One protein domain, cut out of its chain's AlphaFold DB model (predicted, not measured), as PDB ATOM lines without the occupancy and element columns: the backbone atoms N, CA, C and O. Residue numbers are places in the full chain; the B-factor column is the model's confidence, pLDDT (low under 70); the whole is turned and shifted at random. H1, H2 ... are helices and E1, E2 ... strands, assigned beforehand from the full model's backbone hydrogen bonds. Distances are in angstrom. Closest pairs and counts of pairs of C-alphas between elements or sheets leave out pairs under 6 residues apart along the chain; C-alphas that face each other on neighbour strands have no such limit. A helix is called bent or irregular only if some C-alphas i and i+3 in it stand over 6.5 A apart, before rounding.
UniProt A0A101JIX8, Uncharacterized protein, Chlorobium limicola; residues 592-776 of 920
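Overview. This is residues 592 to 776 of the 920 residues of an uncharacterized protein of Chlorobium limicola (UniProt A0A101JIX8). A strongly twisted wall of six strands, E3 E2 E6 E7 E8 E9, and a smaller strongly twisted sheet of three, E1 E5 E4, have one kinked helix, H3, packed between E3 and E2 of the one and E4 of the other. H1 and H2 lie towards one end of the long axis, where residues 617 to 624 stick out, and H4 lies towards the other end. The printed part has 185 residues, with four named helices and nine named strands in the order E1 H1 H2 E2 E3 H3 E4 E5 E6 E7 E8 E9 H4; both sheets are antiparallel and the class is mixed, helices and strands. It is compact, with a radius of gyration of the C-alphas of 17.0 A, and elongated, spanning 55 by 35 by 34 A.

Along the chain. E1, residues 595 to 601, begins at C-alpha 595 (-47.466, 55.296, 76.018). H1 is residues 606 to 613 and H2 residues 630 to 638. E2, residues 639 to 649, is 27.6 A long and bends by 62 degrees at residue 645. E3 is residues 661 to 666. H3, residues 673 to 688, measures 16.6 A; it has a kink of 62 degrees near residue 680 and is irregular, with C-alphas 675 and 678 9.6 A apart. E4 is residues 694 to 698, E5 703 to 709, E6 714 to 720 and 20.1 A long, E7 728 to 731, E8 734 to 739, and E9 742 to 745. H4, residues 765 to 774, ends at C-alpha 774 (-37.002, 56.250, 76.715).

Arrangement. E6 E7 E8 E9 form a meander, each strand the antiparallel neighbour of the one before. E2 and E6 have N 645 and O 717 within hydrogen-bond range at 2.8 A; the hairpin E2 and E3 has N 640 and O 665 at 2.7 A. H3 is over E3 and E2 at a height over the sheet of 8.8 A, making two layers, a helix on one face of a sheet. H3 is also on the sheet E1 E5 E4, over E4 at a height of 7.7 A, and the closest C-alphas, Ala 682 and Phe 695, are 5.0 A apart. In that sheet N 598 and O 706 of E1 and E5 are 2.8 A apart, and N 696 and O 705 of the hairpin E4 and E5 are 2.8 A apart. H4 is on this sheet too, its Tyr 768 and Leu 709 of E5 having C-alphas 7.8 A apart. H1 touches H3 about perpendicular, at 89 degrees, with C-alphas 613 and 674 closest at 5.0 A. H1 and H2 are near each other, and each only grazes the six-stranded sheet. Each O i to N i+4 pair is within hydrogen-bond range in H1, H2 and H4, and 9 of 12 in H3.

Size, cuts and confidence. The C-alphas of Asn 592 and Val 620, the two farthest apart, are 55.6 A apart. The printed part has no cut. The links H1 to H2, E2 to E3 and E9 to H4 are long. The mean pLDDT of the printed part is 74.5, and 51 residues are under 70, among them residues 614 to 633 and 747 to 764.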
ATOM      1  N   ASN A 592     -43.664  54.450  67.181       48.00
ATOM      2  CA  ASN A 592     -45.124  54.567  67.058       48.00
ATOM      3  C   ASN A 592     -45.877  53.941  68.244       48.00
ATOM      4  O   ASN A 592     -47.109  53.926  68.243       48.00
ATOM      5  N   LEU A 593     -45.162  53.428  69.251       60.56
ATOM      6  CA  LEU A 593     -45.782  52.909  70.464       60.56
ATOM      7  C   LEU A 593     -46.385  54.060  71.273       60.56
ATOM      8  O   LEU A 593     -45.682  54.942  71.765       60.56
ATOM      9  N   LEU A 594     -47.706  54.042  71.425       65.50
ATOM     10  CA  LEU A 594     -48.401  54.977  72.298       65.50
ATOM     11  C   LEU A 594     -48.173  54.567  73.759       65.50
ATOM     12  O   LEU A 594     -48.395  53.416  74.135       65.50
ATOM     13  N   VAL A 595     -47.720  55.509  74.587       71.12
ATOM     14  CA  VAL A 595     -47.466  55.296  76.018       71.12
ATOM     15  C   VAL A 595     -48.567  55.952  76.837       71.12
ATOM     16  O   VAL A 595     -48.890  57.126  76.662       71.12
ATOM     17  N   ARG A 596     -49.129  55.186  77.768       75.31
ATOM     18  CA  ARG A 596     -50.143  55.620  78.722       75.31
ATOM     19  C   ARG A 596     -49.512  55.868  80.089       75.31
ATOM     20  O   ARG A 596     -48.870  54.974  80.637       75.31
ATOM     21  N   GLU A 597     -49.785  57.037  80.661       79.81
ATOM     22  CA  GLU A 597     -49.361  57.439  82.006       79.81
ATOM     23  C   GLU A 597     -50.569  57.546  82.958       79.81
ATOM     24  O   GLU A 597     -51.578  58.170  82.627       79.81
ATOM     25  N   CYS A 598     -50.474  56.929  84.138       78.56
ATOM     26  CA  CYS A 598     -51.508  56.932  85.177       78.56
ATOM     27  C   CYS A 598     -50.921  57.424  86.509       78.56
ATOM     28  O   CYS A 598     -50.016  56.783  87.036       78.56
ATOM     29  N   SER A 599     -51.465  58.495  87.098       81.31
ATOM     30  CA  SER A 599     -51.126  58.929  88.467       81.31
ATOM     31  C   SER A 599     -52.116  58.328  89.472       81.31
ATOM     32  O   SER A 599     -53.324  58.553  89.362       81.31
ATOM     33  N   LEU A 600     -51.616  57.528  90.419       82.44
ATOM     34  CA  LEU A 600     -52.394  56.765  91.405       82.44
ATOM     35  C   LEU A 600     -51.887  57.037  92.823       82.44
ATOM     36  O   LEU A 600     -50.715  57.331  93.028       82.44
ATOM     37  N   ASN A 601     -52.741  56.910  93.837       83.38
ATOM     38  CA  ASN A 601     -52.292  57.044  95.226       83.38
ATOM     39  C   ASN A 601     -51.352  55.899  95.634       83.38
ATOM     40  O   ASN A 601     -51.588  54.746  95.284       83.38
ATOM     41  N   TRP A 602     -50.320  56.193  96.434       87.50
ATOM     42  CA  TRP A 602     -49.496  55.140  97.035       87.50
ATOM     43  C   TRP A 602     -50.190  54.455  98.226       87.50
ATOM     44  O   TRP A 602     -50.980  55.074  98.942       87.50
ATOM     45  N   ILE A 603     -49.854  53.184  98.482       85.06
ATOM     46  CA  ILE A 603     -50.461  52.353  99.541       85.06
ATOM     47  C   ILE A 603     -50.225  52.862 100.967       85.06
ATOM     48  O   ILE A 603     -51.052  52.646 101.854       85.06
ATOM     49  N   ASP A 604     -49.109  53.555 101.188       82.94
ATOM     50  CA  ASP A 604     -48.719  54.098 102.483       82.94
ATOM     51  C   ASP A 604     -48.774  55.628 102.486       82.94
ATOM     52  O   ASP A 604     -48.309  56.307 101.571       82.94
ATOM     53  N   SER A 605     -49.313  56.191 103.570       77.88
ATOM     54  CA  SER A 605     -49.397  57.647 103.729       77.88
ATOM     55  C   SER A 605     -48.023  58.295 103.942       77.88
ATOM     56  O   SER A 605     -47.153  57.721 104.603       77.88
ATOM     57  N   VAL A 606     -47.880  59.561 103.528       77.06
ATOM     58  CA  VAL A 606     -46.699  60.408 103.811       77.06
ATOM     59  C   VAL A 606     -46.306  60.356 105.290       77.06
ATOM     60  O   VAL A 606     -45.138  60.183 105.638       77.06
ATOM     61  N   ARG A 607     -47.296  60.446 106.187       75.25
ATOM     62  CA  ARG A 607     -47.081  60.385 107.639       75.25
ATOM     63  C   ARG A 607     -46.437  59.066 108.070       75.25
ATOM     64  O   ARG A 607     -45.592  59.058 108.965       75.25
ATOM     65  N   HIS A 608     -46.868  57.957 107.480       77.94
ATOM     66  CA  HIS A 608     -46.345  56.634 107.795       77.94
ATOM     67  C   HIS A 608     -44.896  56.478 107.327       77.94
ATOM     68  O   HIS A 608     -44.037  56.129 108.134       77.94
ATOM     69  N   LEU A 609     -44.599  56.864 106.082       78.44
ATOM     70  CA  LEU A 609     -43.232  56.857 105.547       78.44
ATOM     71  C   LEU A 609     -42.293  57.770 106.359       78.44
ATOM     72  O   LEU A 609     -41.180  57.366 106.705       78.44
ATOM     73  N   ASN A 610     -42.766  58.959 106.761       77.31
ATOM     74  CA  ASN A 610     -42.043  59.862 107.664       77.31
ATOM     75  C   ASN A 610     -41.707  59.164 108.994       77.31
ATOM     76  O   ASN A 610     -40.548  59.144 109.410       77.31
ATOM     77  N   ASN A 611     -42.700  58.541 109.635       75.12
ATOM     78  CA  ASN A 611     -42.514  57.835 110.903       75.12
ATOM     79  C   ASN A 611     -41.515  56.676 110.800       75.12
ATOM     80  O   ASN A 611     -40.738  56.477 111.731       75.12
ATOM     81  N   LEU A 612     -41.539  55.913 109.701       75.12
ATOM     82  CA  LEU A 612     -40.601  54.811 109.471       75.12
ATOM     83  C   LEU A 612     -39.169  55.326 109.301       75.12
ATOM     84  O   LEU A 612     -38.263  54.832 109.968       75.12
ATOM     85  N   SER A 613     -38.981  56.370 108.488       71.12
ATOM     86  CA  SER A 613     -37.660  56.961 108.230       71.12
ATOM     87  C   SER A 613     -37.016  57.639 109.448       71.12
ATOM     88  O   SER A 613     -35.796  57.742 109.524       71.12
ATOM     89  N   LEU A 614     -37.816  58.070 110.431       68.56
ATOM     90  CA  LEU A 614     -37.343  58.765 111.637       68.56
ATOM     91  C   LEU A 614     -37.248  57.858 112.876       68.56
ATOM     92  O   LEU A 614     -37.027  58.352 113.984       68.56
ATOM     93  N   ARG A 615     -37.385  56.532 112.719       64.88
ATOM     94  CA  ARG A 615     -37.360  55.563 113.835       64.88
ATOM     95  C   ARG A 615     -36.109  55.654 114.713       64.88
ATOM     96  O   ARG A 615     -36.221  55.432 115.912       64.88
ATOM     97  N   GLN A 616     -34.955  56.036 114.163       55.38
ATOM     98  CA  GLN A 616     -33.716  56.201 114.937       55.38
ATOM     99  C   GLN A 616     -33.775  57.323 115.996       55.38
ATOM    100  O   GLN A 616     -32.978  57.317 116.928       55.38
ATOM    101  N   TYR A 617     -34.731  58.257 115.888       48.31
ATOM    102  CA  TYR A 617     -34.894  59.401 116.796       48.31
ATOM    103  C   TYR A 617     -36.095  59.281 117.752       48.31
ATOM    104  O   TYR A 617     -36.336  60.188 118.549       48.31
ATOM    105  N   ARG A 618     -36.857  58.176 117.705       49.84
ATOM    106  CA  ARG A 618     -37.938  57.891 118.664       49.84
ATOM    107  C   ARG A 618     -37.522  56.752 119.602       49.84
ATOM    108  O   ARG A 618     -37.576  55.594 119.190       49.84
ATOM    109  N   PRO A 619     -37.154  57.031 120.864       42.25
ATOM    110  CA  PRO A 619     -37.041  55.978 121.855       42.25
ATOM    111  C   PRO A 619     -38.460  55.500 122.193       42.25
ATOM    112  O   PRO A 619     -39.328  56.301 122.530       42.25
ATOM    113  N   VAL A 620     -38.664  54.185 122.119       47.28
ATOM    114  CA  VAL A 620     -39.906  53.445 122.408       47.28
ATOM    115  C   VAL A 620     -40.912  53.384 121.247       47.28
ATOM    116  O   VAL A 620     -41.914  54.094 121.199       47.28
ATOM    117  N   ALA A 621     -40.693  52.427 120.341       37.31
ATOM    118  CA  ALA A 621     -41.789  51.739 119.667       37.31
ATOM    119  C   ALA A 621     -41.978  50.386 120.369       37.31
ATOM    120  O   ALA A 621     -41.063  49.575 120.411       37.31
ATOM    121  N   THR A 622     -43.150  50.200 120.972       39.44
ATOM    122  CA  THR A 622     -43.605  48.998 121.687       39.44
ATOM    123  C   THR A 622     -43.408  47.701 120.894       39.44
ATOM    124  O   THR A 622     -43.725  47.678 119.703       39.44
ATOM    125  N   ASP A 623     -43.024  46.622 121.590       42.41
ATOM    126  CA  ASP A 623     -42.750  45.242 121.124       42.41
ATOM    127  C   ASP A 623     -43.942  44.483 120.488       42.41
ATOM    128  O   ASP A 623     -44.083  43.272 120.634       42.41
ATOM    129  N   LYS A 624     -44.860  45.164 119.796       43.09
ATOM    130  CA  LYS A 624     -46.091  44.570 119.245       43.09
ATOM    131  C   LYS A 624     -46.117  44.473 117.716       43.09
ATOM    132  O   LYS A 624     -47.188  44.555 117.123       43.09
ATOM    133  N   ALA A 625     -44.969  44.285 117.066       41.97
ATOM    134  CA  ALA A 625     -44.935  43.767 115.696       41.97
ATOM    135  C   ALA A 625     -44.534  42.282 115.752       41.97
ATOM    136  O   ALA A 625     -43.502  41.975 116.350       41.97
ATOM    137  N   PRO A 626     -45.310  41.347 115.176       43.16
ATOM    138  CA  PRO A 626     -44.970  39.933 115.210       43.16
ATOM    139  C   PRO A 626     -43.893  39.646 114.156       43.16
ATOM    140  O   PRO A 626     -44.189  39.157 113.071       43.16
ATOM    141  N   ALA A 627     -42.636  39.966 114.449       48.56
ATOM    142  CA  ALA A 627     -41.516  39.375 113.729       48.56
ATOM    143  C   ALA A 627     -41.134  38.081 114.453       48.56
ATOM    144  O   ALA A 627     -40.787  38.096 115.632       48.56
ATOM    145  N   SER A 628     -41.221  36.950 113.760       50.25
ATOM    146  CA  SER A 628     -40.966  35.623 114.334       50.25
ATOM    147  C   SER A 628     -39.490  35.364 114.675       50.25
ATOM    148  O   SER A 628     -39.194  34.379 115.345       50.25
ATOM    149  N   THR A 629     -38.558  36.225 114.236       58.97
ATOM    150  CA  THR A 629     -37.104  36.099 114.458       58.97
ATOM    151  C   THR A 629     -36.399  37.463 114.544       58.97
ATOM    152  O   THR A 629     -36.818  38.439 113.921       58.97
ATOM    153  N   GLU A 630     -35.276  37.531 115.272       64.31
ATOM    154  CA  GLU A 630     -34.434  38.738 115.422       64.31
ATOM    155  C   GLU A 630     -33.917  39.278 114.075       64.31
ATOM    156  O   GLU A 630     -33.825  40.488 113.858       64.31
ATOM    157  N   LYS A 631     -33.661  38.374 113.125       65.38
ATOM    158  CA  LYS A 631     -33.256  38.706 111.756       65.38
ATOM    159  C   LYS A 631     -34.336  39.494 111.006       65.38
ATOM    160  O   LYS A 631     -34.012  40.494 110.370       65.38
ATOM    161  N   GLU A 632     -35.602  39.093 111.120       68.56
ATOM    162  CA  GLU A 632     -36.724  39.790 110.477       68.56
ATOM    163  C   GLU A 632     -36.983  41.155 111.137       68.56
ATOM    164  O   GLU A 632     -37.237  42.144 110.452       68.56
ATOM    165  N   ASN A 633     -36.802  41.255 112.459       68.38
ATOM    166  CA  ASN A 633     -36.836  42.540 113.161       68.38
ATOM    167  C   ASN A 633     -35.762  43.511 112.654       68.38
ATOM    168  O   ASN A 633     -36.062  44.676 112.397       68.38
ATOM    169  N   ASN A 634     -34.525  43.043 112.471       73.31
ATOM    170  CA  ASN A 634     -33.441  43.873 111.939       73.31
ATOM    171  C   ASN A 634     -33.686  44.284 110.479       73.31
ATOM    172  O   ASN A 634     -33.453  45.440 110.119       73.31
ATOM    173  N   ARG A 635     -34.233  43.379 109.660       79.12
ATOM    174  CA  ARG A 635     -34.640  43.648 108.273       79.12
ATOM    175  C   ARG A 635     -35.676  44.780 108.199       79.12
ATOM    176  O   ARG A 635     -35.448  45.784 107.528       79.12
ATOM    177  N   LEU A 636     -36.746  44.696 108.995       76.50
ATOM    178  CA  LEU A 636     -37.801  45.722 109.093       76.50
ATOM    179  C   LEU A 636     -37.384  46.975 109.888       76.50
ATOM    180  O   LEU A 636     -38.138  47.950 109.964       76.50
ATOM    181  N   LYS A 637     -36.221  46.966 110.541       75.94
ATOM    182  CA  LYS A 637     -35.663  48.147 111.211       75.94
ATOM    183  C   LYS A 637     -34.892  49.032 110.236       75.94
ATOM    184  O   LYS A 637     -34.910  50.247 110.406       75.94
ATOM    185  N   ASN A 638     -34.258  48.425 109.234       81.19
ATOM    186  CA  ASN A 638     -33.345  49.110 108.322       81.19
ATOM    187  C   ASN A 638     -33.961  49.393 106.944       81.19
ATOM    188  O   ASN A 638     -33.595  50.391 106.327       81.19
ATOM    189  N   ASN A 639     -34.921  48.577 106.494       83.38
ATOM    190  CA  ASN A 639     -35.526  48.684 105.165       83.38
ATOM    191  C   ASN A 639     -37.038  48.931 105.253       83.38
ATOM    192  O   ASN A 639     -37.709  48.425 106.153       83.38
ATOM    193  N   TYR A 640     -37.573  49.707 104.315       87.56
ATOM    194  CA  TYR A 640     -38.985  49.722 103.958       87.56
ATOM    195  C   TYR A 640     -39.252  48.565 102.997       87.56
ATOM    196  O   TYR A 640     -38.535  48.436 102.006       87.56
ATOM    197  N   ILE A 641     -40.248  47.724 103.290       86.19
ATOM    198  CA  ILE A 641     -40.520  46.527 102.482       86.19
ATOM    199  C   ILE A 641     -41.921  46.557 101.882       86.19
ATOM    200  O   ILE A 641     -42.925  46.576 102.606       86.19
ATOM    201  N   VAL A 642     -41.959  46.476 100.552       89.31
ATOM    202  CA  VAL A 642     -43.175  46.283  99.755       89.31
ATOM    203  C   VAL A 642     -43.154  44.868  99.204       89.31
ATOM    204  O   VAL A 642     -42.235  44.492  98.482       89.31
ATOM    205  N   ARG A 643     -44.170  44.076  99.535       90.38
ATOM    206  CA  ARG A 643     -44.324  42.721  99.008       90.38
ATOM    207  C   ARG A 643     -45.206  42.752  97.769       90.38
ATOM    208  O   ARG A 643     -46.359  43.162  97.873       90.38
ATOM    209  N   ILE A 644     -44.689  42.275  96.641       92.81
ATOM    210  CA  ILE A 644     -45.442  42.046  95.404       92.81
ATOM    211  C   ILE A 644     -45.990  40.621  95.431       92.81
ATOM    212  O   ILE A 644     -45.231  39.654  95.407       92.81
ATOM    213  N   TYR A 645     -47.310  40.490  95.521       89.81
ATOM    214  CA  TYR A 645     -48.016  39.206  95.570       89.81
ATOM    215  C   TYR A 645     -48.337  38.660  94.180       89.81
ATOM    216  O   TYR A 645     -48.401  37.446  94.003       89.81
ATOM    217  N   HIS A 646     -48.551  39.555  93.220       91.88
ATOM    218  CA  HIS A 646     -48.885  39.228  91.842       91.88
ATOM    219  C   HIS A 646     -48.387  40.348  90.939       91.88
ATOM    220  O   HIS A 646     -48.494  41.515  91.312       91.88
ATOM    221  N   TYR A 647     -47.842  40.009  89.777       93.75
ATOM    222  CA  TYR A 647     -47.491  40.998  88.770       93.75
ATOM    223  C   TYR A 647     -47.551  40.361  87.388       93.75
ATOM    224  O   TYR A 647     -46.706  39.524  87.072       93.75
ATOM    225  N   ASP A 648     -48.538  40.747  86.586       89.69
ATOM    226  CA  ASP A 648     -48.669  40.310  85.203       89.69
ATOM    227  C   ASP A 648     -48.968  41.471  84.249       89.69
ATOM    228  O   ASP A 648     -49.577  42.484  84.616       89.69
ATOM    229  N   ILE A 649     -48.525  41.303  83.003       86.50
ATOM    230  CA  ILE A 649     -48.872  42.166  81.875       86.50
ATOM    231  C   ILE A 649     -49.397  41.258  80.764       86.50
ATOM    232  O   ILE A 649     -48.719  40.324  80.342       86.50
ATOM    233  N   GLN A 650     -50.621  41.514  80.302       80.69
ATOM    234  CA  GLN A 650     -51.337  40.676  79.331       80.69
ATOM    235  C   GLN A 650     -51.372  39.182  79.717       80.69
ATOM    236  O   GLN A 650     -51.331  38.313  78.847       80.69
ATOM    237  N   GLY A 651     -51.438  38.867  81.017       77.56
ATOM    238  CA  GLY A 651     -51.457  37.491  81.520       77.56
ATOM    239  C   GLY A 651     -50.087  36.812  81.630       77.56
ATOM    240  O   GLY A 651     -50.022  35.673  82.094       77.56
ATOM    241  N   ILE A 652     -48.991  37.481  81.250       80.06
ATOM    242  CA  ILE A 652     -47.624  36.983  81.460       80.06
ATOM    243  C   ILE A 652     -47.133  37.462  82.824       80.06
ATOM    244  O   ILE A 652     -47.001  38.662  83.057       80.06
ATOM    245  N   SER A 653     -46.860  36.516  83.725       87.69
ATOM    246  CA  SER A 653     -46.325  36.802  85.059       87.69
ATOM    247  C   SER A 653     -44.872  37.264  84.981       87.69
ATOM    248  O   SER A 653     -44.019  36.546  84.466       87.69
ATOM    249  N   LEU A 654     -44.581  38.414  85.586       88.75
ATOM    250  CA  LEU A 654     -43.229  38.956  85.750       88.75
ATOM    251  C   LEU A 654     -42.553  38.481  87.043       88.75
ATOM    252  O   LEU A 654     -41.390  38.794  87.297       88.75
ATOM    253  N   LEU A 655     -43.267  37.731  87.886       88.06
ATOM    254  CA  LEU A 655     -42.672  37.100  89.058       88.06
ATOM    255  C   LEU A 655     -41.882  35.844  88.649       88.06
ATOM    256  O   LEU A 655     -42.415  35.011  87.915       88.06
ATOM    257  N   PRO A 656     -40.664  35.634  89.186       75.50
ATOM    258  CA  PRO A 656     -39.838  34.464  88.872       75.50
ATOM    259  C   PRO A 656     -40.428  33.140  89.395       75.50
ATOM    260  O   PRO A 656     -39.979  32.062  89.015       75.50
ATOM    261  N   SER A 657     -41.415  33.198  90.296       78.50
ATOM    262  CA  SER A 657     -42.179  32.044  90.782       78.50
ATOM    263  C   SER A 657     -43.556  32.490  91.287       78.50
ATOM    264  O   SER A 657     -43.803  33.681  91.441       78.50
ATOM    265  N   SER A 658     -44.433  31.548  91.645       74.88
ATOM    266  CA  SER A 658     -45.727  31.842  92.290       74.88
ATOM    267  C   SER A 658     -45.614  32.408  93.715       74.88
ATOM    268  O   SER A 658     -46.628  32.652  94.371       74.88
ATOM    269  N   LYS A 659     -44.391  32.589  94.232       83.12
ATOM    270  CA  LYS A 659     -44.145  33.171  95.551       83.12
ATOM    271  C   LYS A 659     -44.058  34.700  95.464       83.12
ATOM    272  O   LYS A 659     -43.483  35.211  94.506       83.12
ATOM    273  N   PRO A 660     -44.544  35.423  96.490       86.94
ATOM    274  CA  PRO A 660     -44.379  36.868  96.559       86.94
ATOM    275  C   PRO A 660     -42.905  37.294  96.569       86.94
ATOM    276  O   PRO A 660     -42.073  36.619  97.183       86.94
ATOM    277  N   VAL A 661     -42.606  38.434  95.947       91.69
ATOM    278  CA  VAL A 661     -41.273  39.059  95.924       91.69
ATOM    279  C   VAL A 661     -41.269  40.270  96.853       91.69
ATOM    280  O   VAL A 661     -42.152  41.120  96.767       91.69
ATOM    281  N   ASP A 662     -40.283  40.355  97.746       90.06
ATOM    282  CA  ASP A 662     -40.105  41.495  98.650       90.06
ATOM    283  C   ASP A 662     -39.131  42.505  98.037       90.06
ATOM    284  O   ASP A 662     -37.988  42.163  97.738       90.06
ATOM    285  N   ILE A 663     -39.572  43.752  97.898       90.50
ATOM    286  CA  ILE A 663     -38.752  44.879  97.452       90.50
ATOM    287  C   ILE A 663     -38.285  45.628  98.692       90.50
ATOM    288  O   ILE A 663     -39.102  46.163  99.445       90.50
ATOM    289  N   GLU A 664     -36.974  45.645  98.914       89.62
ATOM    290  CA  GLU A 664     -36.354  46.240 100.096       89.62
ATOM    291  C   GLU A 664     -35.695  47.573  99.759       89.62
ATOM    292  O   GLU A 664     -34.718  47.628  99.019       89.62
ATOM    293  N   VAL A 665     -36.201  48.650 100.355       88.44
ATOM    294  CA  VAL A 665     -35.706  50.010 100.124       88.44
ATOM    295  C   VAL A 665     -35.091  50.545 101.417       88.44
ATOM    296  O   VAL A 665     -35.790  50.592 102.431       88.44
ATOM    297  N   PRO A 666     -33.822  50.982 101.445       87.75
ATOM    298  CA  PRO A 666     -33.194  51.476 102.670       87.75
ATOM    299  C   PRO A 666     -33.960  52.649 103.300       87.75
ATOM    300  O   PRO A 666     -34.360  53.594 102.616       87.75
ATOM    301  N   LEU A 667     -34.146  52.638 104.624       83.38
ATOM    302  CA  LEU A 667     -34.803  53.745 105.334       83.38
ATOM    303  C   LEU A 667     -33.897  54.972 105.486       83.38
ATOM    304  O   LEU A 667     -34.416  56.084 105.513       83.38
ATOM    305  N   ALA A 668     -32.575  54.787 105.546       79.00
ATOM    306  CA  ALA A 668     -31.564  55.844 105.674       79.00
ATOM    307  C   ALA A 668     -30.386  55.615 104.704       79.00
ATOM    308  O   ALA A 668     -30.183  54.500 104.234       79.00
ATOM    309  N   GLY A 669     -29.616  56.666 104.394       76.00
ATOM    310  CA  GLY A 669     -28.486  56.613 103.451       76.00
ATOM    311  C   GLY A 669     -28.715  57.399 102.154       76.00
ATOM    312  O   GLY A 669     -29.666  58.181 102.060       76.00
ATOM    313  N   ALA A 670     -27.816  57.212 101.180       71.12
ATOM    314  CA  ALA A 670     -27.769  57.998  99.946       71.12
ATOM    315  C   ALA A 670     -29.067  57.895  99.131       71.12
ATOM    316  O   ALA A 670     -29.620  58.953  98.852       71.12
ATOM    317  N   ASP A 671     -29.575  56.675  98.893       78.56
ATOM    318  CA  ASP A 671     -30.756  56.352  98.064       78.56
ATOM    319  C   ASP A 671     -31.939  55.835  98.895       78.56
ATOM    320  O   ASP A 671     -32.533  54.794  98.630       78.56
ATOM    321  N   SER A 672     -32.248  56.547  99.979       83.00
ATOM    322  CA  SER A 672     -33.169  56.065 101.011       83.00
ATOM    323  C   SER A 672     -34.562  56.689 100.968       83.00
ATOM    324  O   SER A 672     -34.754  57.820 100.511       83.00
ATOM    325  N   VAL A 673     -35.539  55.997 101.566       83.88
ATOM    326  CA  VAL A 673     -36.907  56.508 101.770       83.88
ATOM    327  C   VAL A 673     -36.912  57.809 102.584       83.88
ATOM    328  O   VAL A 673     -37.784  58.656 102.374       83.88
ATOM    329  N   ALA A 674     -35.950  58.013 103.495       76.38
ATOM    330  CA  ALA A 674     -35.787  59.277 104.223       76.38
ATOM    331  C   ALA A 674     -35.532  60.470 103.297       76.38
ATOM    332  O   ALA A 674     -36.062  61.552 103.548       76.38
ATOM    333  N   ARG A 675     -34.726  60.270 102.248       77.94
ATOM    334  CA  ARG A 675     -34.252  61.340 101.362       77.94
ATOM    335  C   ARG A 675     -35.116  61.518 100.116       77.94
ATOM    336  O   ARG A 675     -35.356  62.651  99.708       77.94
ATOM    337  N   TYR A 676     -35.578  60.418  99.527       81.44
ATOM    338  CA  TYR A 676     -36.241  60.420  98.217       81.44
ATOM    339  C   TYR A 676     -37.663  59.848  98.230       81.44
ATOM    340  O   TYR A 676     -38.310  59.805  97.190       81.44
ATOM    341  N   ARG A 677     -38.187  59.431  99.393       84.31
ATOM    342  CA  ARG A 677     -39.595  59.019  99.573       84.31
ATOM    343  C   ARG A 677     -40.051  58.007  98.504       84.31
ATOM    344  O   ARG A 677     -39.413  56.968  98.358       84.31
ATOM    345  N   LEU A 678     -41.152  58.290  97.797       86.69
ATOM    346  CA  LEU A 678     -41.708  57.421  96.755       86.69
ATOM    347  C   LEU A 678     -40.750  57.222  95.577       86.69
ATOM    348  O   LEU A 678     -40.774  56.150  94.986       86.69
ATOM    349  N   SER A 679     -39.869  58.182  95.272       86.00
ATOM    350  CA  SER A 679     -38.911  58.049  94.167       86.00
ATOM    351  C   SER A 679     -37.879  56.948  94.433       86.00
ATOM    352  O   SER A 679     -37.532  56.212  93.518       86.00
ATOM    353  N   ALA A 680     -37.432  56.771  95.688       87.06
ATOM    354  CA  ALA A 680     -36.562  55.642  96.055       87.06
ATOM    355  C   ALA A 680     -37.287  54.294  95.923       87.06
ATOM    356  O   ALA A 680     -36.695  53.305  95.502       87.06
ATOM    357  N   ILE A 681     -38.578  54.263  96.263       89.31
ATOM    358  CA  ILE A 681     -39.397  53.053  96.153       89.31
ATOM    359  C   ILE A 681     -39.616  52.693  94.679       89.31
ATOM    360  O   ILE A 681     -39.390  51.552  94.291       89.31
ATOM    361  N   ALA A 682     -39.991  53.670  93.851       90.00
ATOM    362  CA  ALA A 682     -40.162  53.509  92.411       90.00
ATOM    363  C   ALA A 682     -38.874  53.020  91.728       90.00
ATOM    364  O   ALA A 682     -38.917  52.085  90.929       90.00
ATOM    365  N   ALA A 683     -37.722  53.592  92.095       88.75
ATOM    366  CA  ALA A 683     -36.426  53.202  91.549       88.75
ATOM    367  C   ALA A 683     -36.086  51.727  91.829       88.75
ATOM    368  O   ALA A 683     -35.687  51.009  90.911       88.75
ATOM    369  N   GLU A 684     -36.289  51.247  93.062       90.88
ATOM    370  CA  GLU A 684     -36.000  49.845  93.391       90.88
ATOM    371  C   GLU A 684     -37.008  48.878  92.742       90.88
ATOM    372  O   GLU A 684     -36.625  47.779  92.335       90.88
ATOM    373  N   ILE A 685     -38.273  49.291  92.560       91.62
ATOM    374  CA  ILE A 685     -39.262  48.516  91.787       91.62
ATOM    375  C   ILE A 685     -38.808  48.360  90.330       91.62
ATOM    376  O   ILE A 685     -38.754  47.233  89.839       91.62
ATOM    377  N   ASN A 686     -38.437  49.453  89.655       91.44
ATOM    378  CA  ASN A 686     -37.997  49.412  88.252       91.44
ATOM    379  C   ASN A 686     -36.739  48.565  88.065       91.44
ATOM    380  O   ASN A 686     -36.644  47.786  87.123       91.44
ATOM    381  N   LYS A 687     -35.793  48.668  89.003       89.56
ATOM    382  CA  LYS A 687     -34.579  47.849  89.015       89.56
ATOM    383  C   LYS A 687     -34.880  46.358  89.193       89.56
ATOM    384  O   LYS A 687     -34.183  45.524  88.623       89.56
ATOM    385  N   THR A 688     -35.902  46.023  89.981       89.75
ATOM    386  CA  THR A 688     -36.330  44.632  90.201       89.75
ATOM    387  C   THR A 688     -37.101  44.078  88.996       89.75
ATOM    388  O   THR A 688     -36.980  42.894  88.691       89.75
ATOM    389  N   PHE A 689     -37.867  44.922  88.296       91.06
ATOM    390  CA  PHE A 689     -38.716  44.542  87.162       91.06
ATOM    391  C   PHE A 689     -38.407  45.375  85.900       91.06
ATOM    392  O   PHE A 689     -39.231  46.200  85.498       91.06
ATOM    393  N   PRO A 690     -37.263  45.134  85.225       86.81
ATOM    394  CA  PRO A 690     -36.842  45.906  84.046       86.81
ATOM    395  C   PRO A 690     -37.711  45.671  82.797       86.81
ATOM    396  O   PRO A 690     -37.643  46.439  81.847       86.81
ATOM    397  N   LEU A 691     -38.535  44.617  82.800       86.75
ATOM    398  CA  LEU A 691     -39.512  44.303  81.747       86.75
ATOM    399  C   LEU A 691     -40.957  44.647  82.157       86.75
ATOM    400  O   LEU A 691     -41.914  44.291  81.474       86.75
ATOM    401  N   GLY A 692     -41.132  45.295  83.313       87.25
ATOM    402  CA  GLY A 692     -42.435  45.700  83.829       87.25
ATOM    403  C   GLY A 692     -42.848  47.107  83.404       87.25
ATOM    404  O   GLY A 692     -42.179  47.774  82.626       87.25
ATOM    405  N   LEU A 693     -43.948  47.591  83.972       91.75
ATOM    406  CA  LEU A 693     -44.317  49.007  83.971       91.75
ATOM    407  C   LEU A 693     -43.168  49.878  84.491       91.75
ATOM    408  O   LEU A 693     -42.417  49.449  85.370       91.75
ATOM    409  N   VAL A 694     -43.100  51.123  84.022       90.62
ATOM    410  CA  VAL A 694     -42.192  52.117  84.603       90.62
ATOM    411  C   VAL A 694     -42.904  52.835  85.743       90.62
ATOM    412  O   VAL A 694     -43.937  53.475  85.538       90.62
ATOM    413  N   PHE A 695     -42.342  52.729  86.944       91.44
ATOM    414  CA  PHE A 695     -42.776  53.433  88.144       91.44
ATOM    415  C   PHE A 695     -42.027  54.759  88.269       91.44
ATOM    416  O   PHE A 695     -40.802  54.806  88.229       91.44
ATOM    417  N   ASP A 696     -42.757  55.837  88.488       87.56
ATOM    418  CA  ASP A 696     -42.235  57.161  88.812       87.56
ATOM    419  C   ASP A 696     -43.089  57.754  89.947       87.56
ATOM    420  O   ASP A 696     -44.014  57.107  90.444       87.56
ATOM    421  N   SER A 697     -42.783  58.954  90.428       85.50
ATOM    422  CA  SER A 697     -43.463  59.527  91.593       85.50
ATOM    423  C   SER A 697     -43.757  61.009  91.430       85.50
ATOM    424  O   SER A 697     -42.884  61.777  91.033       85.50
ATOM    425  N   GLU A 698     -44.946  61.423  91.856       78.06
ATOM    426  CA  GLU A 698     -45.325  62.827  91.958       78.06
ATOM    427  C   GLU A 698     -45.290  63.272  93.426       78.06
ATOM    428  O   GLU A 698     -46.011  62.773  94.296       78.06
ATOM    429  N   HIS A 699     -44.401  64.221  93.716       66.44
ATOM    430  CA  HIS A 699     -44.099  64.619  95.089       66.44
ATOM    431  C   HIS A 699     -45.252  65.371  95.775       66.44
ATOM    432  O   HIS A 699     -45.516  65.143  96.955       66.44
ATOM    433  N   GLU A 700     -45.940  66.274  95.069       63.97
ATOM    434  CA  GLU A 700     -46.948  67.147  95.692       63.97
ATOM    435  C   GLU A 700     -48.215  66.401  96.126       63.97
ATOM    436  O   GLU A 700     -48.882  66.810  97.079       63.97
ATOM    437  N   THR A 701     -48.525  65.301  95.445       64.75
ATOM    438  CA  THR A 701     -49.767  64.531  95.580       64.75
ATOM    439  C   THR A 701     -49.582  63.221  96.352       64.75
ATOM    440  O   THR A 701     -50.573  62.609  96.744       64.75
ATOM    441  N   ASN A 702     -48.335  62.818  96.657       74.94
ATOM    442  CA  ASN A 702     -47.996  61.486  97.189       74.94
ATOM    443  C   ASN A 702     -48.545  60.358  96.297       74.94
ATOM    444  O   ASN A 702     -49.046  59.334  96.781       74.94
ATOM    445  N   SER A 703     -48.453  60.579  94.989       81.50
ATOM    446  CA  SER A 703     -48.935  59.661  93.970       81.50
ATOM    447  C   SER A 703     -47.766  58.950  93.296       81.50
ATOM    448  O   SER A 703     -46.687  59.514  93.103       81.50
ATOM    449  N   ILE A 704     -47.980  57.684  92.958       86.62
ATOM    450  CA  ILE A 704     -47.120  56.918  92.068       86.62
ATOM    451  C   ILE A 704     -47.615  57.124  90.637       86.62
ATOM    452  O   ILE A 704     -48.815  57.081  90.370       86.62
ATOM    453  N   VAL A 705     -46.690  57.361  89.722       84.69
ATOM    454  CA  VAL A 705     -46.961  57.485  88.295       84.69
ATOM    455  C   VAL A 705     -46.565  56.171  87.636       84.69
ATOM    456  O   VAL A 705     -45.439  55.714  87.792       84.69
ATOM    457  N   LEU A 706     -47.496  55.540  86.927       88.25
ATOM    458  CA  LEU A 706     -47.267  54.295  86.201       88.25
ATOM    459  C   LEU A 706     -47.308  54.569  84.704       88.25
ATOM    460  O   LEU A 706     -48.314  55.085  84.208       88.25
ATOM    461  N   ARG A 707     -46.253  54.185  83.982       86.56
ATOM    462  CA  ARG A 707     -46.226  54.216  82.515       86.56
ATOM    463  C   ARG A 707     -46.322  52.801  81.961       86.56
ATOM    464  O   ARG A 707     -45.638  51.885  82.418       86.56
ATOM    465  N   SER A 708     -47.198  52.641  80.981       85.19
ATOM    466  CA  SER A 708     -47.529  51.378  80.316       85.19
ATOM    467  C   SER A 708     -47.709  51.621  78.823       85.19
ATOM    468  O   SER A 708     -47.983  52.750  78.419       85.19
ATOM    469  N   LEU A 709     -47.600  50.584  77.997       80.94
ATOM    470  CA  LEU A 709     -48.005  50.696  76.595       80.94
ATOM    471  C   LEU A 709     -49.534  50.822  76.512       80.94
ATOM    472  O   LEU A 709     -50.268  50.097  77.191       80.94
ATOM    473  N   GLU A 710     -50.025  51.765  75.708       73.12
ATOM    474  CA  GLU A 710     -51.459  51.985  75.531       73.12
ATOM    475  C   GLU A 710     -52.123  50.695  75.018       73.12
ATOM    476  O   GLU A 710     -51.597  50.000  74.154       73.12
ATOM    477  N   GLY A 711     -53.255  50.317  75.622       69.00
ATOM    478  CA  GLY A 711     -53.954  49.066  75.306       69.00
ATOM    479  C   GLY A 711     -53.516  47.830  76.073       69.00
ATOM    480  O   GLY A 711     -54.257  46.844  76.064       69.00
ATOM    481  N   HIS A 712     -52.368  47.866  76.753       78.44
ATOM    482  CA  HIS A 712     -51.927  46.730  77.548       78.44
ATOM    483  C   HIS A 712     -52.719  46.631  78.851       78.44
ATOM    484  O   HIS A 712     -52.888  47.616  79.573       78.44
ATOM    485  N   ARG A 713     -53.212  45.428  79.156       81.88
ATOM    486  CA  ARG A 713     -53.765  45.105  80.476       81.88
ATOM    487  C   ARG A 713     -52.630  44.716  81.405       81.88
ATOM    488  O   ARG A 713     -51.714  44.010  80.986       81.88
ATOM    489  N   PHE A 714     -52.703  45.156  82.650       89.94
ATOM    490  CA  PHE A 714     -51.731  44.788  83.668       89.94
ATOM    491  C   PHE A 714     -52.411  44.697  85.024       89.94
ATOM    492  O   PHE A 714     -53.397  45.389  85.291       89.94
ATOM    493  N   ARG A 715     -51.839  43.892  85.911       90.88
ATOM    494  CA  ARG A 715     -52.234  43.852  87.313       90.88
ATOM    495  C   ARG A 715     -51.001  43.651  88.169       90.88
ATOM    496  O   ARG A 715     -50.247  42.702  87.991       90.88
ATOM    497  N   ILE A 716     -50.815  44.547  89.129       93.25
ATOM    498  CA  ILE A 716     -49.800  44.404  90.169       93.25
ATOM    499  C   ILE A 716     -50.472  44.460  91.534       93.25
ATOM    500  O   ILE A 716     -51.125  45.442  91.883       93.25
ATOM    501  N   GLU A 717     -50.325  43.388  92.304       92.75
ATOM    502  CA  GLU A 717     -50.820  43.290  93.670       92.75
ATOM    503  C   GLU A 717     -49.682  43.459  94.659       92.75
ATOM    504  O   GLU A 717     -48.693  42.727  94.609       92.75
ATOM    505  N   LEU A 718     -49.840  44.379  95.602       91.56
ATOM    506  CA  LEU A 718     -48.803  44.701  96.566       91.56
ATOM    507  C   LEU A 718     -49.345  45.087  97.939       91.56
ATOM    508  O   LEU A 718     -50.498  45.487  98.092       91.56
ATOM    509  N   GLY A 719     -48.506  44.938  98.957       86.38
ATOM    510  CA  GLY A 719     -48.831  45.311 100.332       86.38
ATOM    511  C   GLY A 719     -47.587  45.652 101.141       86.38
ATOM    512  O   GLY A 719     -46.497  45.137 100.879       86.38
ATOM    513  N   GLY A 720     -47.751  46.531 102.127       81.56
ATOM    514  CA  GLY A 720     -46.679  46.912 103.043       81.56
ATOM    515  C   GLY A 720     -46.517  45.888 104.166       81.56
ATOM    516  O   GLY A 720     -47.499  45.471 104.782       81.56
ATOM    517  N   LEU A 721     -45.274  45.502 104.479       73.81
ATOM    518  CA  LEU A 721     -44.996  44.618 105.625       73.81
ATOM    519  C   LEU A 721     -44.905  45.372 106.958       73.81
ATOM    520  O   LEU A 721     -45.032  44.777 108.026       73.81
ATOM    521  N   GLN A 722     -44.700  46.689 106.920       68.62
ATOM    522  CA  GLN A 722     -44.595  47.528 108.113       68.62
ATOM    523  C   GLN A 722     -45.833  48.412 108.209       68.62
ATOM    524  O   GLN A 722     -45.832  49.511 107.676       68.62
ATOM    525  N   GLY A 723     -46.878  47.969 108.911       62.66
ATOM    526  CA  GLY A 723     -48.079  48.776 109.154       62.66
ATOM    527  C   GLY A 723     -49.340  48.175 108.545       62.66
ATOM    528  O   GLY A 723     -49.850  47.180 109.053       62.66
ATOM    529  N   ASN A 724     -49.886  48.822 107.514       57.38
ATOM    530  CA  ASN A 724     -51.148  48.423 106.901       57.38
ATOM    531  C   ASN A 724     -50.970  47.158 106.041       57.38
ATOM    532  O   ASN A 724     -50.505  47.236 104.911       57.38
ATOM    533  N   MET A 725     -51.367  45.998 106.572       66.12
ATOM    534  CA  MET A 725     -51.257  44.698 105.884       66.12
ATOM    535  C   MET A 725     -52.379  44.442 104.857       66.12
ATOM    536  O   MET A 725     -52.592  43.303 104.438       66.12
ATOM    537  N   ILE A 726     -53.127  45.478 104.470       78.31
ATOM    538  CA  ILE A 726     -54.106  45.397 103.383       78.31
ATOM    539  C   ILE A 726     -53.359  45.205 102.057       78.31
ATOM    540  O   ILE A 726     -52.340  45.849 101.807       78.31
ATOM    541  N   ARG A 727     -53.878  44.318 101.198       84.56
ATOM    542  CA  ARG A 727     -53.390  44.165  99.822       84.56
ATOM    543  C   ARG A 727     -54.074  45.173  98.912       84.56
ATOM    544  O   ARG A 727     -55.279  45.398  99.021       84.56
ATOM    545  N   TYR A 728     -53.305  45.725  97.995       89.38
ATOM    546  CA  TYR A 728     -53.755  46.674  96.991       89.38
ATOM    547  C   TYR A 728     -53.439  46.136  95.604       89.38
ATOM    548  O   TYR A 728     -52.445  45.436  95.444       89.38
ATOM    549  N   ALA A 729     -54.269  46.462  94.619       89.50
ATOM    550  CA  ALA A 729     -54.030  46.131  93.222       89.50
ATOM    551  C   ALA A 729     -54.029  47.411  92.387       89.50
ATOM    552  O   ALA A 729     -54.997  48.172  92.435       89.50
ATOM    553  N   TYR A 730     -52.967  47.629  91.615       90.44
ATOM    554  CA  TYR A 730     -52.974  48.605  90.528       90.44
ATOM    555  C   TYR A 730     -53.259  47.880  89.216       90.44
ATOM    556  O   TYR A 730     -52.670  46.836  88.932       90.44
ATOM    557  N   THR A 731     -54.169  48.440  88.427       86.75
ATOM    558  CA  THR A 731     -54.591  47.896  87.128       86.75
ATOM    559  C   THR A 731     -54.702  49.012  86.098       86.75
ATOM    560  O   THR A 731     -54.670  50.197  86.451       86.75
ATOM    561  N   GLU A 732     -54.965  48.657  84.841       77.25
ATOM    562  CA  GLU A 732     -55.300  49.627  83.798       77.25
ATOM    563  C   GLU A 732     -56.586  50.419  84.099       77.25
ATOM    564  O   GLU A 732     -56.855  51.427  83.447       77.25
ATOM    565  N   ASN A 733     -57.384  49.994  85.085       73.56
ATOM    566  CA  ASN A 733     -58.642  50.635  85.469       73.56
ATOM    567  C   ASN A 733     -58.550  51.460  86.767       73.56
ATOM    568  O   ASN A 733     -59.539  52.096  87.133       73.56
ATOM    569  N   GLY A 734     -57.399  51.474  87.453       77.62
ATOM    570  CA  GLY A 734     -57.177  52.225  88.698       77.62
ATOM    571  C   GLY A 734     -56.746  51.358  89.885       77.62
ATOM    572  O   GLY A 734     -56.302  50.217  89.702       77.62
ATOM    573  N   MET A 735     -56.856  51.918  91.097       84.31
ATOM    574  CA  MET A 735     -56.438  51.286  92.351       84.31
ATOM    575  C   MET A 735     -57.599  50.601  93.089       84.31
ATOM    576  O   MET A 735     -58.660  51.187  93.323       84.31
ATOM    577  N   TYR A 736     -57.351  49.373  93.540       84.44
ATOM    578  CA  TYR A 736     -58.278  48.568  94.334       84.44
ATOM    579  C   TYR A 736     -57.643  48.178  95.667       84.44
ATOM    580  O   TYR A 736     -56.426  48.007  95.763       84.44
ATOM    581  N   ARG A 737     -58.469  48.002  96.697       85.06
ATOM    582  CA  ARG A 737     -58.069  47.479  98.010       85.06
ATOM    583  C   ARG A 737     -58.786  46.162  98.287       85.06
ATOM    584  O   ARG A 737     -59.957  46.010  97.951       85.06
ATOM    585  N   HIS A 738     -58.096  45.230  98.928       83.06
ATOM    586  CA  HIS A 738     -58.656  43.934  99.288       83.06
ATOM    587  C   HIS A 738     -59.210  43.967 100.718       83.06
ATOM    588  O   HIS A 738     -58.445  44.041 101.686       83.06
ATOM    589  N   VAL A 739     -60.536  43.921 100.856       77.38
ATOM    590  CA  VAL A 739     -61.258  43.989 102.139       77.38
ATOM    591  C   VAL A 739     -62.346  42.912 102.139       77.38
ATOM    592  O   VAL A 739     -63.028  42.729 101.144       77.38
ATOM    593  N   ASN A 740     -62.505  42.167 103.240       72.94
ATOM    594  CA  ASN A 740     -63.530  41.114 103.382       72.94
ATOM    595  C   ASN A 740     -63.552  40.058 102.251       72.94
ATOM    596  O   ASN A 740     -64.617  39.576 101.888       72.94
ATOM    597  N   ASN A 741     -62.381  39.665 101.731       73.50
ATOM    598  CA  ASN A 741     -62.217  38.753 100.582       73.50
ATOM    599  C   ASN A 741     -62.739  39.281  99.234       73.50
ATOM    600  O   ASN A 741     -62.831  38.510  98.280       73.50
ATOM    601  N   GLU A 742     -63.020  40.578  99.122       73.81
ATOM    602  CA  GLU A 742     -63.414  41.218  97.869       73.81
ATOM    603  C   GLU A 742     -62.477  42.383  97.519       73.81
ATOM    604  O   GLU A 742     -61.822  42.985  98.377       73.81
ATOM    605  N   TRP A 743     -62.380  42.679  96.221       80.81
ATOM    606  CA  TRP A 743     -61.631  43.821  95.701       80.81
ATOM    607  C   TRP A 743     -62.572  45.010  95.525       80.81
ATOM    608  O   TRP A 743     -63.406  45.023  94.623       80.81
ATOM    609  N   GLU A 744     -62.411  46.028  96.364       79.56
ATOM    610  CA  GLU A 744     -63.184  47.267  96.290       79.56
ATOM    611  C   GLU A 744     -62.355  48.374  95.612       79.56
ATOM    612  O   GLU A 744     -61.184  48.559  95.971       79.56
ATOM    613  N   PRO A 745     -62.916  49.149  94.665       75.38
ATOM    614  CA  PRO A 745     -62.240  50.324  94.116       75.38
ATOM    615  C   PRO A 745     -62.105  51.423  95.183       75.38
ATOM    616  O   PRO A 745     -62.998  51.620  96.010       75.38
ATOM    617  N   MET A 746     -61.009  52.184  95.166       70.06
ATOM    618  CA  MET A 746     -60.864  53.353  96.047       70.06
ATOM    619  C   MET A 746     -61.762  54.512  95.547       70.06
ATOM    620  O   MET A 746     -61.562  55.046  94.453       70.06
ATOM    621  N   GLU A 747     -62.787  54.902  96.323       49.12
ATOM    622  CA  GLU A 747     -63.743  55.964  95.948       49.12
ATOM    623  C   GLU A 747     -63.069  57.338  95.748       49.12
ATOM    624  O   GLU A 747     -62.289  57.801  96.577       49.12
ATOM    625  N   GLY A 748     -63.408  58.005  94.633       50.50
ATOM    626  CA  GLY A 748     -62.844  59.291  94.192       50.50
ATOM    627  C   GLY A 748     -62.021  59.198  92.900       50.50
ATOM    628  O   GLY A 748     -62.095  60.099  92.062       50.50
ATOM    629  N   GLU A 749     -61.339  58.073  92.666       44.94
ATOM    630  CA  GLU A 749     -60.564  57.836  91.433       44.94
ATOM    631  C   GLU A 749     -61.463  57.471  90.237       44.94
ATOM    632  O   GLU A 749     -61.159  57.799  89.092       44.94
ATOM    633  N   ALA A 750     -62.649  56.904  90.491       39.22
ATOM    634  CA  ALA A 750     -63.627  56.613  89.440       39.22
ATOM    635  C   ALA A 750     -64.287  57.874  88.834       39.22
ATOM    636  O   ALA A 750     -64.715  57.827  87.680       39.22
ATOM    637  N   LYS A 751     -64.372  58.992  89.583       38.78
ATOM    638  CA  LYS A 751     -65.037  60.243  89.147       38.78
ATOM    639  C   LYS A 751     -64.073  61.355  88.712       38.78
ATOM    640  O   LYS A 751     -64.446  62.134  87.844       38.78
ATOM    641  N   ASN A 752     -62.837  61.395  89.217       40.09
ATOM    642  CA  ASN A 752     -61.787  62.310  88.745       40.09
ATOM    643  C   ASN A 752     -60.743  61.567  87.900       40.09
ATOM    644  O   ASN A 752     -59.548  61.584  88.190       40.09
ATOM    645  N   ARG A 753     -61.202  60.924  86.820       49.62
ATOM    646  CA  ARG A 753     -60.328  60.393  85.766       49.62
ATOM    647  C   ARG A 753     -59.644  61.564  85.053       49.62
ATOM    648  O   ARG A 753     -60.208  62.118  84.111       49.62
ATOM    649  N   LYS A 754     -58.425  61.944  85.447       42.47
ATOM    650  CA  LYS A 754     -57.554  62.728  84.557       42.47
ATOM    651  C   LYS A 754     -56.976  61.780  83.499       42.47
ATOM    652  O   LYS A 754     -55.890  61.248  83.646       42.47
ATOM    653  N   SER A 755     -57.822  61.533  82.495       44.25
ATOM    654  CA  SER A 755     -57.585  60.933  81.174       44.25
ATOM    655  C   SER A 755     -56.769  59.644  81.090       44.25
ATOM    656  O   SER A 755     -55.544  59.654  81.099       44.25
ATOM    657  N   CYS A 756     -57.461  58.555  80.766       42.56
ATOM    658  CA  CYS A 756     -56.864  57.464  80.010       42.56
ATOM    659  C   CYS A 756     -57.817  57.035  78.887       42.56
ATOM    660  O   CYS A 756     -59.024  56.925  79.123       42.56
ATOM    661  N   ARG A 757     -57.286  56.806  77.681       40.97
ATOM    662  CA  ARG A 757     -58.004  56.274  76.509       40.97
ATOM    663  C   ARG A 757     -57.315  54.977  76.036       40.97
ATOM    664  O   ARG A 757     -56.229  54.668  76.513       40.97
ATOM    665  N   HIS A 758     -58.024  54.167  75.245       41.59
ATOM    666  CA  HIS A 758     -57.693  52.773  74.908       41.59
ATOM    667  C   HIS A 758     -57.610  52.532  73.396       41.59
ATOM    668  O   HIS A 758     -58.581  52.894  72.728       41.59
ATOM    669  N   ILE A 759     -56.595  51.771  72.935       33.00
ATOM    670  CA  ILE A 759     -56.601  50.826  71.782       33.00
ATOM    671  C   ILE A 759     -55.541  49.712  72.029       33.00
ATOM    672  O   ILE A 759     -54.491  50.028  72.557       33.00
ATOM    673  N   SER A 760     -55.836  48.440  71.698       34.84
ATOM    674  CA  SER A 760     -55.168  47.153  72.062       34.84
ATOM    675  C   SER A 760     -53.865  46.766  71.320       34.84
ATOM    676  O   SER A 760     -53.755  47.039  70.131       34.84
ATOM    677  N   GLY A 761     -52.993  45.963  71.969       50.59
ATOM    678  CA  GLY A 761     -51.873  45.192  71.378       50.59
ATOM    679  C   GLY A 761     -51.184  44.220  72.372       50.59
ATOM    680  O   GLY A 761     -51.302  44.392  73.584       50.59
ATOM    681  N   SER A 762     -50.539  43.150  71.881       53.62
ATOM    682  CA  SER A 762     -49.909  42.031  72.629       53.62
ATOM    683  C   SER A 762     -48.604  42.392  73.374       53.62
ATOM    684  O   SER A 762     -47.877  43.275  72.933       53.62
ATOM    685  N   TYR A 763     -48.249  41.680  74.461       61.34
ATOM    686  CA  TYR A 763     -46.977  41.881  75.195       61.34
ATOM    687  C   TYR A 763     -45.741  41.581  74.326       61.34
ATOM    688  O   TYR A 763     -45.692  40.548  73.663       61.34
ATOM    689  N   ARG A 764     -44.743  42.476  74.350       67.44
ATOM    690  CA  ARG A 764     -43.450  42.345  73.653       67.44
ATOM    691  C   ARG A 764     -42.332  42.836  74.578       67.44
ATOM    692  O   ARG A 764     -42.396  43.978  75.026       67.44
ATOM    693  N   GLU A 765     -41.322  42.005  74.841       72.38
ATOM    694  CA  GLU A 765     -40.211  42.342  75.754       72.38
ATOM    695  C   GLU A 765     -39.421  43.565  75.268       72.38
ATOM    696  O   GLU A 765     -39.280  44.538  76.006       72.38
ATOM    697  N   GLU A 766     -39.043  43.580  73.986       68.38
ATOM    698  CA  GLU A 766     -38.325  44.687  73.333       68.38
ATOM    699  C   GLU A 766     -39.037  46.043  73.490       68.38
ATOM    700  O   GLU A 766     -38.399  47.092  73.597       68.38
ATOM    701  N   ALA A 767     -40.375  46.034  73.527       70.69
ATOM    702  CA  ALA A 767     -41.185  47.240  73.658       70.69
ATOM    703  C   ALA A 767     -41.162  47.805  75.088       70.69
ATOM    704  O   ALA A 767     -41.141  49.024  75.260       70.69
ATOM    705  N   TYR A 768     -41.118  46.948  76.113       76.50
ATOM    706  CA  TYR A 768     -40.969  47.385  77.506       76.50
ATOM    707  C   TYR A 768     -39.517  47.759  77.836       76.50
ATOM    708  O   TYR A 768     -39.297  48.733  78.554       76.50
ATOM    709  N   GLU A 769     -38.520  47.112  77.226       78.25
ATOM    710  CA  GLU A 769     -37.131  47.590  77.282       78.25
ATOM    711  C   GLU A 769     -36.973  48.971  76.633       78.25
ATOM    712  O   GLU A 769     -36.247  49.832  77.135       78.25
ATOM    713  N   TRP A 770     -37.642  49.209  75.499       77.94
ATOM    714  CA  TRP A 770     -37.712  50.536  74.886       77.94
ATOM    715  C   TRP A 770     -38.423  51.538  75.806       77.94
ATOM    716  O   TRP A 770     -37.924  52.651  75.977       77.94
ATOM    717  N   LEU A 771     -39.526  51.140  76.452       79.19
ATOM    718  CA  LEU A 771     -40.263  51.979  77.400       79.19
ATOM    719  C   LEU A 771     -39.371  52.431  78.568       79.19
ATOM    720  O   LEU A 771     -39.308  53.627  78.845       79.19
ATOM    721  N   HIS A 772     -38.641  51.512  79.210       80.31
ATOM    722  CA  HIS A 772     -37.712  51.838  80.305       80.31
ATOM    723  C   HIS A 772     -36.547  52.727  79.851       80.31
ATOM    724  O   HIS A 772     -36.171  53.640  80.582       80.31
ATOM    725  N   ARG A 773     -36.006  52.508  78.643       79.06
ATOM    726  CA  ARG A 773     -34.910  53.326  78.083       79.06
ATOM    727  C   ARG A 773     -35.327  54.754  77.728       79.06
ATOM    728  O   ARG A 773     -34.527  55.669  77.877       79.06
ATOM    729  N   ASN A 774     -36.547  54.948  77.225       73.38
ATOM    730  CA  ASN A 774     -37.002  56.250  76.715       73.38
ATOM    731  C   ASN A 774     -37.786  57.068  77.744       73.38
ATOM    732  O   ASN A 774     -37.838  58.292  77.644       73.38
ATOM    733  N   PHE A 775     -38.381  56.408  78.740       73.56
ATOM    734  CA  PHE A 775     -39.141  57.043  79.813       73.56
ATOM    735  C   PHE A 775     -38.484  56.794  81.166       73.56
ATOM    736  O   PHE A 775     -39.172  56.426  82.121       73.56
ATOM    737  N   GLU A 776     -37.161  56.991  81.245       67.06
ATOM    738  CA  GLU A 776     -36.428  56.880  82.507       67.06
ATOM    739  C   GLU A 776     -37.178  57.642  83.617       67.06
ATOM    740  O   GLU A 776     -37.594  58.790  83.407       67.06
TER     741      GLU A 776